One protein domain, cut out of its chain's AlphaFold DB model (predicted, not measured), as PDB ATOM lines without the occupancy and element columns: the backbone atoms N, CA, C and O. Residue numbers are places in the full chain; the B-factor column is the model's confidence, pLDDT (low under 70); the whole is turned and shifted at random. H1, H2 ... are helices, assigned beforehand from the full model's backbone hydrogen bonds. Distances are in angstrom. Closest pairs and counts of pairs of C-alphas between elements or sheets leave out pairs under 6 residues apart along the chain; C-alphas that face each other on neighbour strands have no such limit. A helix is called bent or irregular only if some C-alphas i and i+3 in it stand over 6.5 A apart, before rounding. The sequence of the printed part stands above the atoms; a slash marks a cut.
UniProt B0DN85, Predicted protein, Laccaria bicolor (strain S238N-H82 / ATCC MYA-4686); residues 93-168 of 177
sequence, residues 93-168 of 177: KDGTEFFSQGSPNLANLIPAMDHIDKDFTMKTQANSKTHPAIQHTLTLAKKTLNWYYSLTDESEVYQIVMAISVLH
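What this domain is: This is residues 93 to 168 of the 177 residues of the protein "Predicted protein" of Laccaria bicolor (strain S238N-H82 / ATCC MYA-4686) (UniProt B0DN85). Two long helices, H2 and H3, make a narrow V-shaped hairpin that is closed near their link and opens toward the other end, where H4 lies across the opening. Short H1 folds back loosely beside H2, near it but touching no helix, and stays apart from H3 and H4. The printed part has 76 residues with four named helices, H1 to H4 in order, and no named strand; the class is all helix. It is only just loose, close to compact, with a radius of gyration of the C-alphas of 14.1 A and spans of 38 by 26 by 18 A.

Where its parts are: Find C-alpha 93 at (50.354, -44.170, -30.665); from there H1 runs to residue 100. H2, residues 106 to 124, covers 27.9 A and is only just irregular, with C-alphas 107 and 110 6.7 A apart. H3, residues 132 to 154, begins at C-alpha 132 (56.194, -41.761, -10.804) and covers 33.6 A. H4, residues 156 to 166, covers 15.1 A and ends at C-alpha 166 (25.154, -41.775, -28.539).

How they stand to each other: H1 is close to but not clearly touching H2; their closest C-alphas, of Gly 95 and Ala 112, are 6.5 A apart. They run opposite ways at a shallow tilt of 14 degrees. H2 and H3 form a helical hairpin, opposite ways at a shallow tilt of 28 degrees. H3 touches H2 with residues 135 to 145 alone, closest at the C-alphas of Thr 124 and Gln 135, 5.0 A. Residues 106 to 110 of H2 alone touch H4, about perpendicular at 75 degrees; the closest C-alphas, of Ala 107 and Val 161, are 5.6 A apart. H3 and H4 only just touch, only at the corner, with 3 pairs of C-alphas within 8 A, the closest those of Thr 152 and Tyr 158, 5.4 A. H1 is apart from H3 and H4. In H1, H3 and H4 every O i to N i+4 pair is within hydrogen-bond range; in H2, 13 of 15 are.

The domain as a whole: The C-alphas farthest apart, of Lys 129 and Glu 156, are 40.1 A apart. The printed part has no cut and no long link. Look for pLDDT under 70 at residues 102 to 105, 126 and 164 to 168.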
ATOM      1  N   LYS A  93      50.366 -43.930 -29.220       76.56
ATOM      2  CA  LYS A  93      50.354 -44.170 -30.665       76.56
ATOM      3  C   LYS A  93      49.076 -44.729 -31.177       76.56
ATOM      4  O   LYS A  93      48.701 -44.301 -32.251       76.56
ATOM      5  N   ASP A  94      48.436 -45.645 -30.470       75.31
ATOM      6  CA  ASP A  94      47.236 -46.267 -31.022       75.31
ATOM      7  C   ASP A  94      46.199 -45.180 -31.359       75.31
ATOM      8  O   ASP A  94      45.627 -45.190 -32.446       75.31
ATOM      9  N   GLY A  95      46.101 -44.139 -30.519       73.38
ATOM     10  CA  GLY A  95      45.365 -42.912 -30.834       73.38
ATOM     11  C   GLY A  95      45.958 -42.123 -32.011       73.38
ATOM     12  O   GLY A  95      45.252 -41.813 -32.967       73.38
ATOM     13  N   THR A  96      47.254 -41.807 -31.984       75.12
ATOM     14  CA  THR A  96      47.913 -41.035 -33.055       75.12
ATOM     15  C   THR A  96      47.819 -41.698 -34.437       75.12
ATOM     16  O   THR A  96      47.533 -41.026 -35.426       75.12
ATOM     17  N   GLU A  97      48.054 -43.006 -34.532       78.00
ATOM     18  CA  GLU A  97      47.927 -43.793 -35.759       78.00
ATOM     19  C   GLU A  97      46.483 -43.826 -36.227       78.00
ATOM     20  O   GLU A  97      46.246 -43.604 -37.412       78.00
ATOM     21  N   PHE A  98      45.527 -44.028 -35.318       79.69
ATOM     22  CA  PHE A  98      44.105 -44.013 -35.644       79.69
ATOM     23  C   PHE A  98      43.684 -42.704 -36.324       79.69
ATOM     24  O   PHE A  98      43.090 -42.733 -37.400       79.69
ATOM     25  N   PHE A  99      44.074 -41.553 -35.769       75.00
ATOM     26  CA  PHE A  99      43.774 -40.247 -36.367       75.00
ATOM     27  C   PHE A  99      44.637 -39.897 -37.589       75.00
ATOM     28  O   PHE A  99      44.302 -38.975 -38.328       75.00
ATOM     29  N   SER A 100      45.732 -40.623 -37.820       76.50
ATOM     30  CA  SER A 100      46.574 -40.456 -39.013       76.50
ATOM     31  C   SER A 100      46.080 -41.270 -40.212       76.50
ATOM     32  O   SER A 100      46.527 -41.037 -41.336       76.50
ATOM     33  N   GLN A 101      45.177 -42.234 -40.004       76.50
ATOM     34  CA  GLN A 101      44.508 -42.930 -41.104       76.50
ATOM     35  C   GLN A 101      43.641 -41.926 -41.870       76.50
ATOM     36  O   GLN A 101      43.103 -41.009 -41.276       76.50
ATOM     37  N   GLY A 102      43.465 -42.082 -43.184       62.50
ATOM     38  CA  GLY A 102      42.664 -41.155 -44.003       62.50
ATOM     39  C   GLY A 102      41.146 -41.226 -43.774       62.50
ATOM     40  O   GLY A 102      40.382 -40.758 -44.615       62.50
ATOM     41  N   SER A 103      40.680 -41.865 -42.697       64.75
ATOM     42  CA  SER A 103      39.254 -42.054 -42.398       64.75
ATOM     43  C   SER A 103      38.861 -41.921 -40.912       64.75
ATOM     44  O   SER A 103      37.953 -42.640 -40.484       64.75
ATOM     45  N   PRO A 104      39.449 -41.034 -40.082       60.78
ATOM     46  CA  PRO A 104      38.938 -40.806 -38.742       60.78
ATOM     47  C   PRO A 104      37.726 -39.883 -38.903       60.78
ATOM     48  O   PRO A 104      37.862 -38.686 -39.161       60.78
ATOM     49  N   ASN A 105      36.519 -40.443 -38.845       68.12
ATOM     50  CA  ASN A 105      35.320 -39.614 -38.849       68.12
ATOM     51  C   ASN A 105      35.207 -38.875 -37.504       68.12
ATOM     52  O   ASN A 105      35.734 -39.313 -36.479       68.12
ATOM     53  N   LEU A 106      34.492 -37.753 -37.508       72.69
ATOM     54  CA  LEU A 106      34.289 -36.941 -36.311       72.69
ATOM     55  C   LEU A 106      33.630 -37.741 -35.168       72.69
ATOM     56  O   LEU A 106      33.915 -37.497 -34.001       72.69
ATOM     57  N   ALA A 107      32.816 -38.750 -35.503       72.94
ATOM     58  CA  ALA A 107      32.130 -39.627 -34.551       72.94
ATOM     59  C   ALA A 107      33.065 -40.531 -33.737       72.94
ATOM     60  O   ALA A 107      32.722 -40.895 -32.611       72.94
ATOM     61  N   ASN A 108      34.258 -40.832 -34.250       78.19
ATOM     62  CA  ASN A 108      35.255 -41.640 -33.556       78.19
ATOM     63  C   ASN A 108      36.137 -40.823 -32.600       78.19
ATOM     64  O   ASN A 108      36.927 -41.406 -31.858       78.19
ATOM     65  N   LEU A 109      36.016 -39.490 -32.605       80.31
ATOM     66  CA  LEU A 109      36.832 -38.623 -31.760       80.31
ATOM     67  C   LEU A 109      36.554 -38.853 -30.270       80.31
ATOM     68  O   LEU A 109      37.492 -39.071 -29.508       80.31
ATOM     69  N   ILE A 110      35.278 -38.880 -29.877       80.62
ATOM     70  CA  ILE A 110      34.862 -39.066 -28.478       80.62
ATOM     71  C   ILE A 110      35.264 -40.462 -27.956       80.62
ATOM     72  O   ILE A 110      35.987 -40.515 -26.963       80.62
ATOM     73  N   PRO A 111      34.958 -41.584 -28.648       83.94
ATOM     74  CA  PRO A 111      35.421 -42.907 -28.219       83.94
ATOM     75  C   PRO A 111      36.944 -43.029 -28.084       83.94
ATOM     76  O   PRO A 111      37.443 -43.704 -27.183       83.94
ATOM     77  N   ALA A 112      37.706 -42.381 -28.969       83.94
ATOM     78  CA  ALA A 112      39.162 -42.381 -28.882       83.94
ATOM     79  C   ALA A 112      39.664 -41.566 -27.678       83.94
ATOM     80  O   ALA A 112      40.582 -42.008 -26.987       83.94
ATOM     81  N   MET A 113      39.056 -40.411 -27.391       85.56
ATOM     82  CA  MET A 113      39.358 -39.629 -26.187       85.56
ATOM     83  C   MET A 113      39.019 -40.406 -24.908       85.56
ATOM     84  O   MET A 113      39.828 -40.407 -23.979       85.56
ATOM     85  N   ASP A 114      37.895 -41.126 -24.875       87.00
ATOM     86  CA  ASP A 114      37.491 -41.956 -23.731       87.00
ATOM     87  C   ASP A 114      38.472 -43.107 -23.498       87.00
ATOM     88  O   ASP A 114      38.873 -43.385 -22.363       87.00
ATOM     89  N   HIS A 115      38.925 -43.753 -24.577       87.06
ATOM     90  CA  HIS A 115      39.955 -44.785 -24.495       87.06
ATOM     91  C   HIS A 115      41.266 -44.226 -23.922       87.06
ATOM     92  O   HIS A 115      41.870 -44.840 -23.038       87.06
ATOM     93  N   ILE A 116      41.694 -43.044 -24.382       87.06
ATOM     94  CA  ILE A 116      42.894 -42.370 -23.869       87.06
ATOM     95  C   ILE A 116      42.721 -42.017 -22.382       87.06
ATOM     96  O   ILE A 116      43.636 -42.273 -21.593       87.06
ATOM     97  N   ASP A 117      41.564 -41.486 -21.964       89.00
ATOM     98  CA  ASP A 117      41.323 -41.152 -20.553       89.00
ATOM     99  C   ASP A 117      41.339 -42.396 -19.657       89.00
ATOM    100  O   ASP A 117      41.941 -42.393 -18.574       89.00
ATOM    101  N   LYS A 118      40.728 -43.491 -20.119       88.81
ATOM    102  CA  LYS A 118      40.716 -44.775 -19.412       88.81
ATOM    103  C   LYS A 118      42.129 -45.319 -19.220       88.81
ATOM    104  O   LYS A 118      42.494 -45.684 -18.096       88.81
ATOM    105  N   ASP A 119      42.944 -45.308 -20.272       86.69
ATOM    106  CA  ASP A 119      44.343 -45.733 -20.209       86.69
ATOM    107  C   ASP A 119      45.165 -44.858 -19.256       86.69
ATOM    108  O   ASP A 119      45.968 -45.369 -18.465       86.69
ATOM    109  N   PHE A 120      44.947 -43.542 -19.279       87.88
ATOM    110  CA  PHE A 120      45.611 -42.610 -18.366       87.88
ATOM    111  C   PHE A 120      45.209 -42.873 -16.913       87.88
ATOM    112  O   PHE A 120      46.066 -42.878 -16.022       87.88
ATOM    113  N   THR A 121      43.928 -43.137 -16.664       88.69
ATOM    114  CA  THR A 121      43.388 -43.430 -15.329       88.69
ATOM    115  C   THR A 121      43.975 -44.717 -14.764       88.69
ATOM    116  O   THR A 121      44.494 -44.714 -13.646       88.69
ATOM    117  N   MET A 122      43.984 -45.792 -15.557       86.38
ATOM    118  CA  MET A 122      44.561 -47.079 -15.162       86.38
ATOM    119  C   MET A 122      46.040 -46.942 -14.769       86.38
ATOM    120  O   MET A 122      46.501 -47.566 -13.813       86.38
ATOM    121  N   LYS A 123      46.793 -46.102 -15.485       82.94
ATOM    122  CA  LYS A 123      48.237 -45.917 -15.272       82.94
ATOM    123  C   LYS A 123      48.596 -44.886 -14.210       82.94
ATOM    124  O   LYS A 123      49.747 -44.874 -13.784       82.94
ATOM    125  N   THR A 124      47.654 -44.045 -13.793       84.75
ATOM    126  CA  THR A 124      47.838 -43.072 -12.702       84.75
ATOM    127  C   THR A 124      47.366 -43.631 -11.354       84.75
ATOM    128  O   THR A 124      47.637 -43.053 -10.305       84.75
ATOM    129  N   GLN A 125      46.683 -44.780 -11.347       83.50
ATOM    130  CA  GLN A 125      46.212 -45.420 -10.123       83.50
ATOM    131  C   GLN A 125      47.378 -45.801  -9.193       83.50
ATOM    132  O   GLN A 125      48.429 -46.251  -9.653       83.50
ATOM    133  N   ALA A 126      47.171 -45.683  -7.876       67.81
ATOM    134  CA  ALA A 126      48.199 -45.906  -6.848       67.81
ATOM    135  C   ALA A 126      48.855 -47.305  -6.888       67.81
ATOM    136  O   ALA A 126      49.996 -47.459  -6.469       67.81
ATOM    137  N   ASN A 127      48.160 -48.308  -7.435       72.69
ATOM    138  CA  ASN A 127      48.660 -49.682  -7.575       72.69
ATOM    139  C   ASN A 127      49.318 -49.961  -8.940       72.69
ATOM    140  O   ASN A 127      49.702 -51.097  -9.226       72.69
ATOM    141  N   SER A 128      49.396 -48.963  -9.823       74.75
ATOM    142  CA  SER A 128      50.006 -49.131 -11.140       74.75
ATOM    143  C   SER A 128      51.527 -49.269 -11.014       74.75
ATOM    144  O   SER A 128      52.170 -48.597 -10.213       74.75
ATOM    145  N   LYS A 129      52.127 -50.132 -11.842       79.19
ATOM    146  CA  LYS A 129      53.593 -50.293 -11.935       79.19
ATOM    147  C   LYS A 129      54.271 -49.151 -12.713       79.19
ATOM    148  O   LYS A 129      55.435 -49.282 -13.079       79.19
ATOM    149  N   THR A 130      53.530 -48.083 -13.008       80.19
ATOM    150  CA  THR A 130      53.963 -46.952 -13.828       80.19
ATOM    151  C   THR A 130      54.992 -46.118 -13.077       80.19
ATOM    152  O   THR A 130      54.853 -45.882 -11.876       80.19
ATOM    153  N   HIS A 131      56.010 -45.620 -13.773       83.56
ATOM    154  CA  HIS A 131      57.023 -44.778 -13.144       83.56
ATOM    155  C   HIS A 131      56.409 -43.463 -12.598       83.56
ATOM    156  O   HIS A 131      55.630 -42.823 -13.311       83.56
ATOM    157  N   PRO A 132      56.792 -42.967 -11.399       85.06
ATOM    158  CA  PRO A 132      56.194 -41.761 -10.804       85.06
ATOM    159  C   PRO A 132      56.249 -40.520 -11.707       85.06
ATOM    160  O   PRO A 132      55.272 -39.789 -11.845       85.06
ATOM    161  N   ALA A 133      57.369 -40.306 -12.406       84.12
ATOM    162  CA  ALA A 133      57.490 -39.201 -13.365       84.12
ATOM    163  C   ALA A 133      56.456 -39.288 -14.507       84.12
ATOM    164  O   ALA A 133      55.956 -38.265 -14.980       84.12
ATOM    165  N   ILE A 134      56.105 -40.505 -14.931       84.00
ATOM    166  CA  ILE A 134      55.095 -40.732 -15.963       84.00
ATOM    167  C   ILE A 134      53.699 -40.530 -15.387       84.00
ATOM    168  O   ILE A 134      52.901 -39.860 -16.030       84.00
ATOM    169  N   GLN A 135      53.423 -40.964 -14.156       86.38
ATOM    170  CA  GLN A 135      52.153 -40.663 -13.479       86.38
ATOM    171  C   GLN A 135      51.898 -39.150 -13.376       86.38
ATOM    172  O   GLN A 135      50.810 -38.677 -13.711       86.38
ATOM    173  N   HIS A 136      52.909 -38.366 -12.987       87.19
ATOM    174  CA  HIS A 136      52.802 -36.902 -12.963       87.19
ATOM    175  C   HIS A 136      52.533 -36.322 -14.356       87.19
ATOM    176  O   HIS A 136      51.672 -35.455 -14.512       87.19
ATOM    177  N   THR A 137      53.229 -36.830 -15.376       86.62
ATOM    178  CA  THR A 137      53.039 -36.392 -16.767       86.62
ATOM    179  C   THR A 137      51.639 -36.740 -17.279       86.62
ATOM    180  O   THR A 137      50.986 -35.894 -17.885       86.62
ATOM    181  N   LEU A 138      51.138 -37.942 -16.986       88.31
ATOM    182  CA  LEU A 138      49.784 -38.381 -17.330       88.31
ATOM    183  C   LEU A 138      48.729 -37.542 -16.613       88.31
ATOM    184  O   LEU A 138      47.748 -37.147 -17.230       88.31
ATOM    185  N   THR A 139      48.952 -37.187 -15.346       88.06
ATOM    186  CA  THR A 139      48.052 -36.293 -14.601       88.06
ATOM    187  C   THR A 139      47.947 -34.921 -15.272       88.06
ATOM    188  O   THR A 139      46.861 -34.349 -15.348       88.06
ATOM    189  N   LEU A 140      49.057 -34.389 -15.792       89.00
ATOM    190  CA  LEU A 140      49.040 -33.153 -16.574       89.00
ATOM    191  C   LEU A 140      48.322 -33.352 -17.917       89.00
ATOM    192  O   LEU A 140      47.479 -32.537 -18.279       89.00
ATOM    193  N   ALA A 141      48.602 -34.454 -18.615       88.44
ATOM    194  CA  ALA A 141      47.957 -34.786 -19.881       88.44
ATOM    195  C   ALA A 141      46.433 -34.957 -19.735       88.44
ATOM    196  O   ALA A 141      45.693 -34.510 -20.604       88.44
ATOM    197  N   LYS A 142      45.950 -35.501 -18.607       90.31
ATOM    198  CA  LYS A 142      44.520 -35.553 -18.262       90.31
ATOM    199  C   LYS A 142      43.891 -34.163 -18.174       90.31
ATOM    200  O   LYS A 142      42.783 -33.974 -18.655       90.31
ATOM    201  N   LYS A 143      44.585 -33.167 -17.609       91.31
ATOM    202  CA  LYS A 143      44.072 -31.782 -17.582       91.31
ATOM    203  C   LYS A 143      43.911 -31.223 -18.992       91.31
ATOM    204  O   LYS A 143      42.906 -30.580 -19.277       91.31
ATOM    205  N   THR A 144      44.874 -31.499 -19.869       89.56
ATOM    206  CA  THR A 144      44.784 -31.124 -21.284       89.56
ATOM    207  C   THR A 144      43.631 -31.847 -21.980       89.56
ATOM    208  O   THR A 144      42.892 -31.225 -22.733       89.56
ATOM    209  N   LEU A 145      43.431 -33.138 -21.702       89.25
ATOM    210  CA  LEU A 145      42.321 -33.914 -22.252       89.25
ATOM    211  C   LEU A 145      40.959 -33.372 -21.786       89.25
ATOM    212  O   LEU A 145      40.070 -33.183 -22.608       89.25
ATOM    213  N   ASN A 146      40.825 -33.020 -20.506       90.00
ATOM    214  CA  ASN A 146      39.624 -32.382 -19.955       90.00
ATOM    215  C   ASN A 146      39.312 -31.041 -20.626       90.00
ATOM    216  O   ASN A 146      38.149 -30.722 -20.850       90.00
ATOM    217  N   TRP A 147      40.338 -30.266 -20.978       89.69
ATOM    218  CA  TRP A 147      40.148 -29.035 -21.742       89.69
ATOM    219  C   TRP A 147      39.625 -29.310 -23.164       89.69
ATOM    220  O   TRP A 147      38.742 -28.601 -23.646       89.69
ATOM    221  N   TYR A 148      40.095 -30.373 -23.825       85.25
ATOM    222  CA  TYR A 148      39.517 -30.795 -25.106       85.25
ATOM    223  C   TYR A 148      38.066 -31.272 -24.969       85.25
ATOM    224  O   TYR A 148      37.257 -30.970 -25.846       85.25
ATOM    225  N   TYR A 149      37.709 -31.947 -23.871       85.62
ATOM    226  CA  TYR A 149      36.309 -32.269 -23.578       85.62
ATOM    227  C   TYR A 149      35.456 -31.001 -23.457       85.62
ATOM    228  O   TYR A 149      34.454 -30.899 -24.155       85.62
ATOM    229  N   SER A 150      35.896 -29.982 -22.703       86.19
ATOM    230  CA  SER A 150      35.130 -28.727 -22.602       86.19
ATOM    231  C   SER A 150      34.940 -28.028 -23.952       86.19
ATOM    232  O   SER A 150      33.861 -27.523 -24.233       86.19
ATOM    233  N   LEU A 151      35.945 -28.052 -24.834       82.88
ATOM    234  CA  LEU A 151      35.806 -27.491 -26.185       82.88
ATOM    235  C   LEU A 151      34.845 -28.294 -27.072       82.88
ATOM    236  O   LEU A 151      34.186 -27.733 -27.948       82.88
ATOM    237  N   THR A 152      34.795 -29.611 -26.871       80.38
ATOM    238  CA  THR A 152      33.870 -30.511 -27.570       80.38
ATOM    239  C   THR A 152      32.432 -30.209 -27.143       80.38
ATOM    240  O   THR A 152      31.550 -30.124 -27.994       80.38
ATOM    241  N   ASP A 153      32.220 -29.945 -25.852       77.25
ATOM    242  CA  ASP A 153      30.921 -29.566 -25.293       77.25
ATOM    243  C   ASP A 153      30.469 -28.166 -25.728       77.25
ATOM    244  O   ASP A 153      29.273 -27.917 -25.827       77.25
ATOM    245  N   GLU A 154      31.389 -27.246 -26.021       81.88
ATOM    246  CA  GLU A 154      31.071 -25.880 -26.471       81.88
ATOM    247  C   GLU A 154      30.780 -25.775 -27.981       81.88
ATOM    248  O   GLU A 154      30.259 -24.759 -28.444       81.88
ATOM    249  N   SER A 155      31.095 -26.805 -28.773       82.75
ATOM    250  CA  SER A 155      30.956 -26.774 -30.232       82.75
ATOM    251  C   SER A 155      29.698 -27.487 -30.715       82.75
ATOM    252  O   SER A 155      29.558 -28.698 -30.562       82.75
ATOM    253  N   GLU A 156      28.822 -26.763 -31.414       80.44
ATOM    254  CA  GLU A 156      27.580 -27.306 -31.990       80.44
ATOM    255  C   GLU A 156      27.825 -28.529 -32.890       80.44
ATOM    256  O   GLU A 156      27.068 -29.498 -32.867       80.44
ATOM    257  N   VAL A 157      28.921 -28.528 -33.658       78.81
ATOM    258  CA  VAL A 157      29.278 -29.642 -34.550       78.81
ATOM    259  C   VAL A 157      29.601 -30.898 -33.741       78.81
ATOM    260  O   VAL A 157      29.163 -31.995 -34.089       78.81
ATOM    261  N   TYR A 158      30.342 -30.745 -32.645       74.12
ATOM    262  CA  TYR A 158      30.698 -31.860 -31.777       74.12
ATOM    263  C   TYR A 158      29.533 -32.314 -30.899       74.12
ATOM    264  O   TYR A 158      29.404 -33.512 -30.681       74.12
ATOM    265  N   GLN A 159      28.639 -31.416 -30.484       74.19
ATOM    266  CA  GLN A 159      27.386 -31.780 -29.818       74.19
ATOM    267  C   GLN A 159      26.485 -32.629 -30.729       74.19
ATOM    268  O   GLN A 159      25.948 -33.648 -30.293       74.19
ATOM    269  N   ILE A 160      26.352 -32.263 -32.013       74.75
ATOM    270  CA  ILE A 160      25.610 -33.061 -33.005       74.75
ATOM    271  C   ILE A 160      26.261 -34.433 -33.170       74.75
ATOM    272  O   ILE A 160      25.576 -35.454 -33.185       74.75
ATOM    273  N   VAL A 161      27.588 -34.476 -33.264       71.88
ATOM    274  CA  VAL A 161      28.326 -35.734 -33.360       71.88
ATOM    275  C   VAL A 161      28.196 -36.575 -32.099       71.88
ATOM    276  O   VAL A 161      27.991 -37.775 -32.216       71.88
ATOM    277  N   MET A 162      28.243 -35.977 -30.913       72.81
ATOM    278  CA  MET A 162      28.002 -36.657 -29.646       72.81
ATOM    279  C   MET A 162      26.595 -37.255 -29.629       72.81
ATOM    280  O   MET A 162      26.446 -38.439 -29.349       72.81
ATOM    281  N   ALA A 163      25.574 -36.496 -30.036       70.19
ATOM    282  CA  ALA A 163      24.211 -37.001 -30.166       70.19
ATOM    283  C   ALA A 163      24.116 -38.167 -31.172       70.19
ATOM    284  O   ALA A 163      23.474 -39.174 -30.881       70.19
ATOM    285  N   ILE A 164      24.790 -38.085 -32.325       68.12
ATOM    286  CA  ILE A 164      24.828 -39.158 -33.336       68.12
ATOM    287  C   ILE A 164      25.596 -40.394 -32.829       68.12
ATOM    288  O   ILE A 164      25.142 -41.519 -33.036       68.12
ATOM    289  N   SER A 165      26.721 -40.214 -32.132       65.50
ATOM    290  CA  SER A 165      27.525 -41.294 -31.539       65.50
ATOM    291  C   SER A 165      26.785 -41.993 -30.398       65.50
ATOM    292  O   SER A 165      26.806 -43.219 -30.309       65.50
ATOM    293  N   VAL A 166      26.052 -41.244 -29.576       61.81
ATOM    294  CA  VAL A 166      25.154 -41.775 -28.539       61.81
ATOM    295  C   VAL A 166      23.970 -42.540 -29.154       61.81
ATOM    296  O   VAL A 166      23.457 -43.491 -28.563       61.81
ATOM    297  N   LEU A 167      23.559 -42.186 -30.374       58.75
ATOM    298  CA  LEU A 167      22.560 -42.927 -31.149       58.75
ATOM    299  C   LEU A 167      23.141 -44.161 -31.870       58.75
ATOM    300  O   LEU A 167      22.364 -44.973 -32.384       58.75
ATOM    301  N   HIS A 168      24.467 -44.357 -31.878       58.12
ATOM    302  CA  HIS A 168      25.096 -45.541 -32.460       58.12
ATOM    303  C   HIS A 168      24.735 -46.801 -31.639       58.12
ATOM    304  O   HIS A 168      24.943 -46.820 -30.421       58.12
TER     305      HIS A 168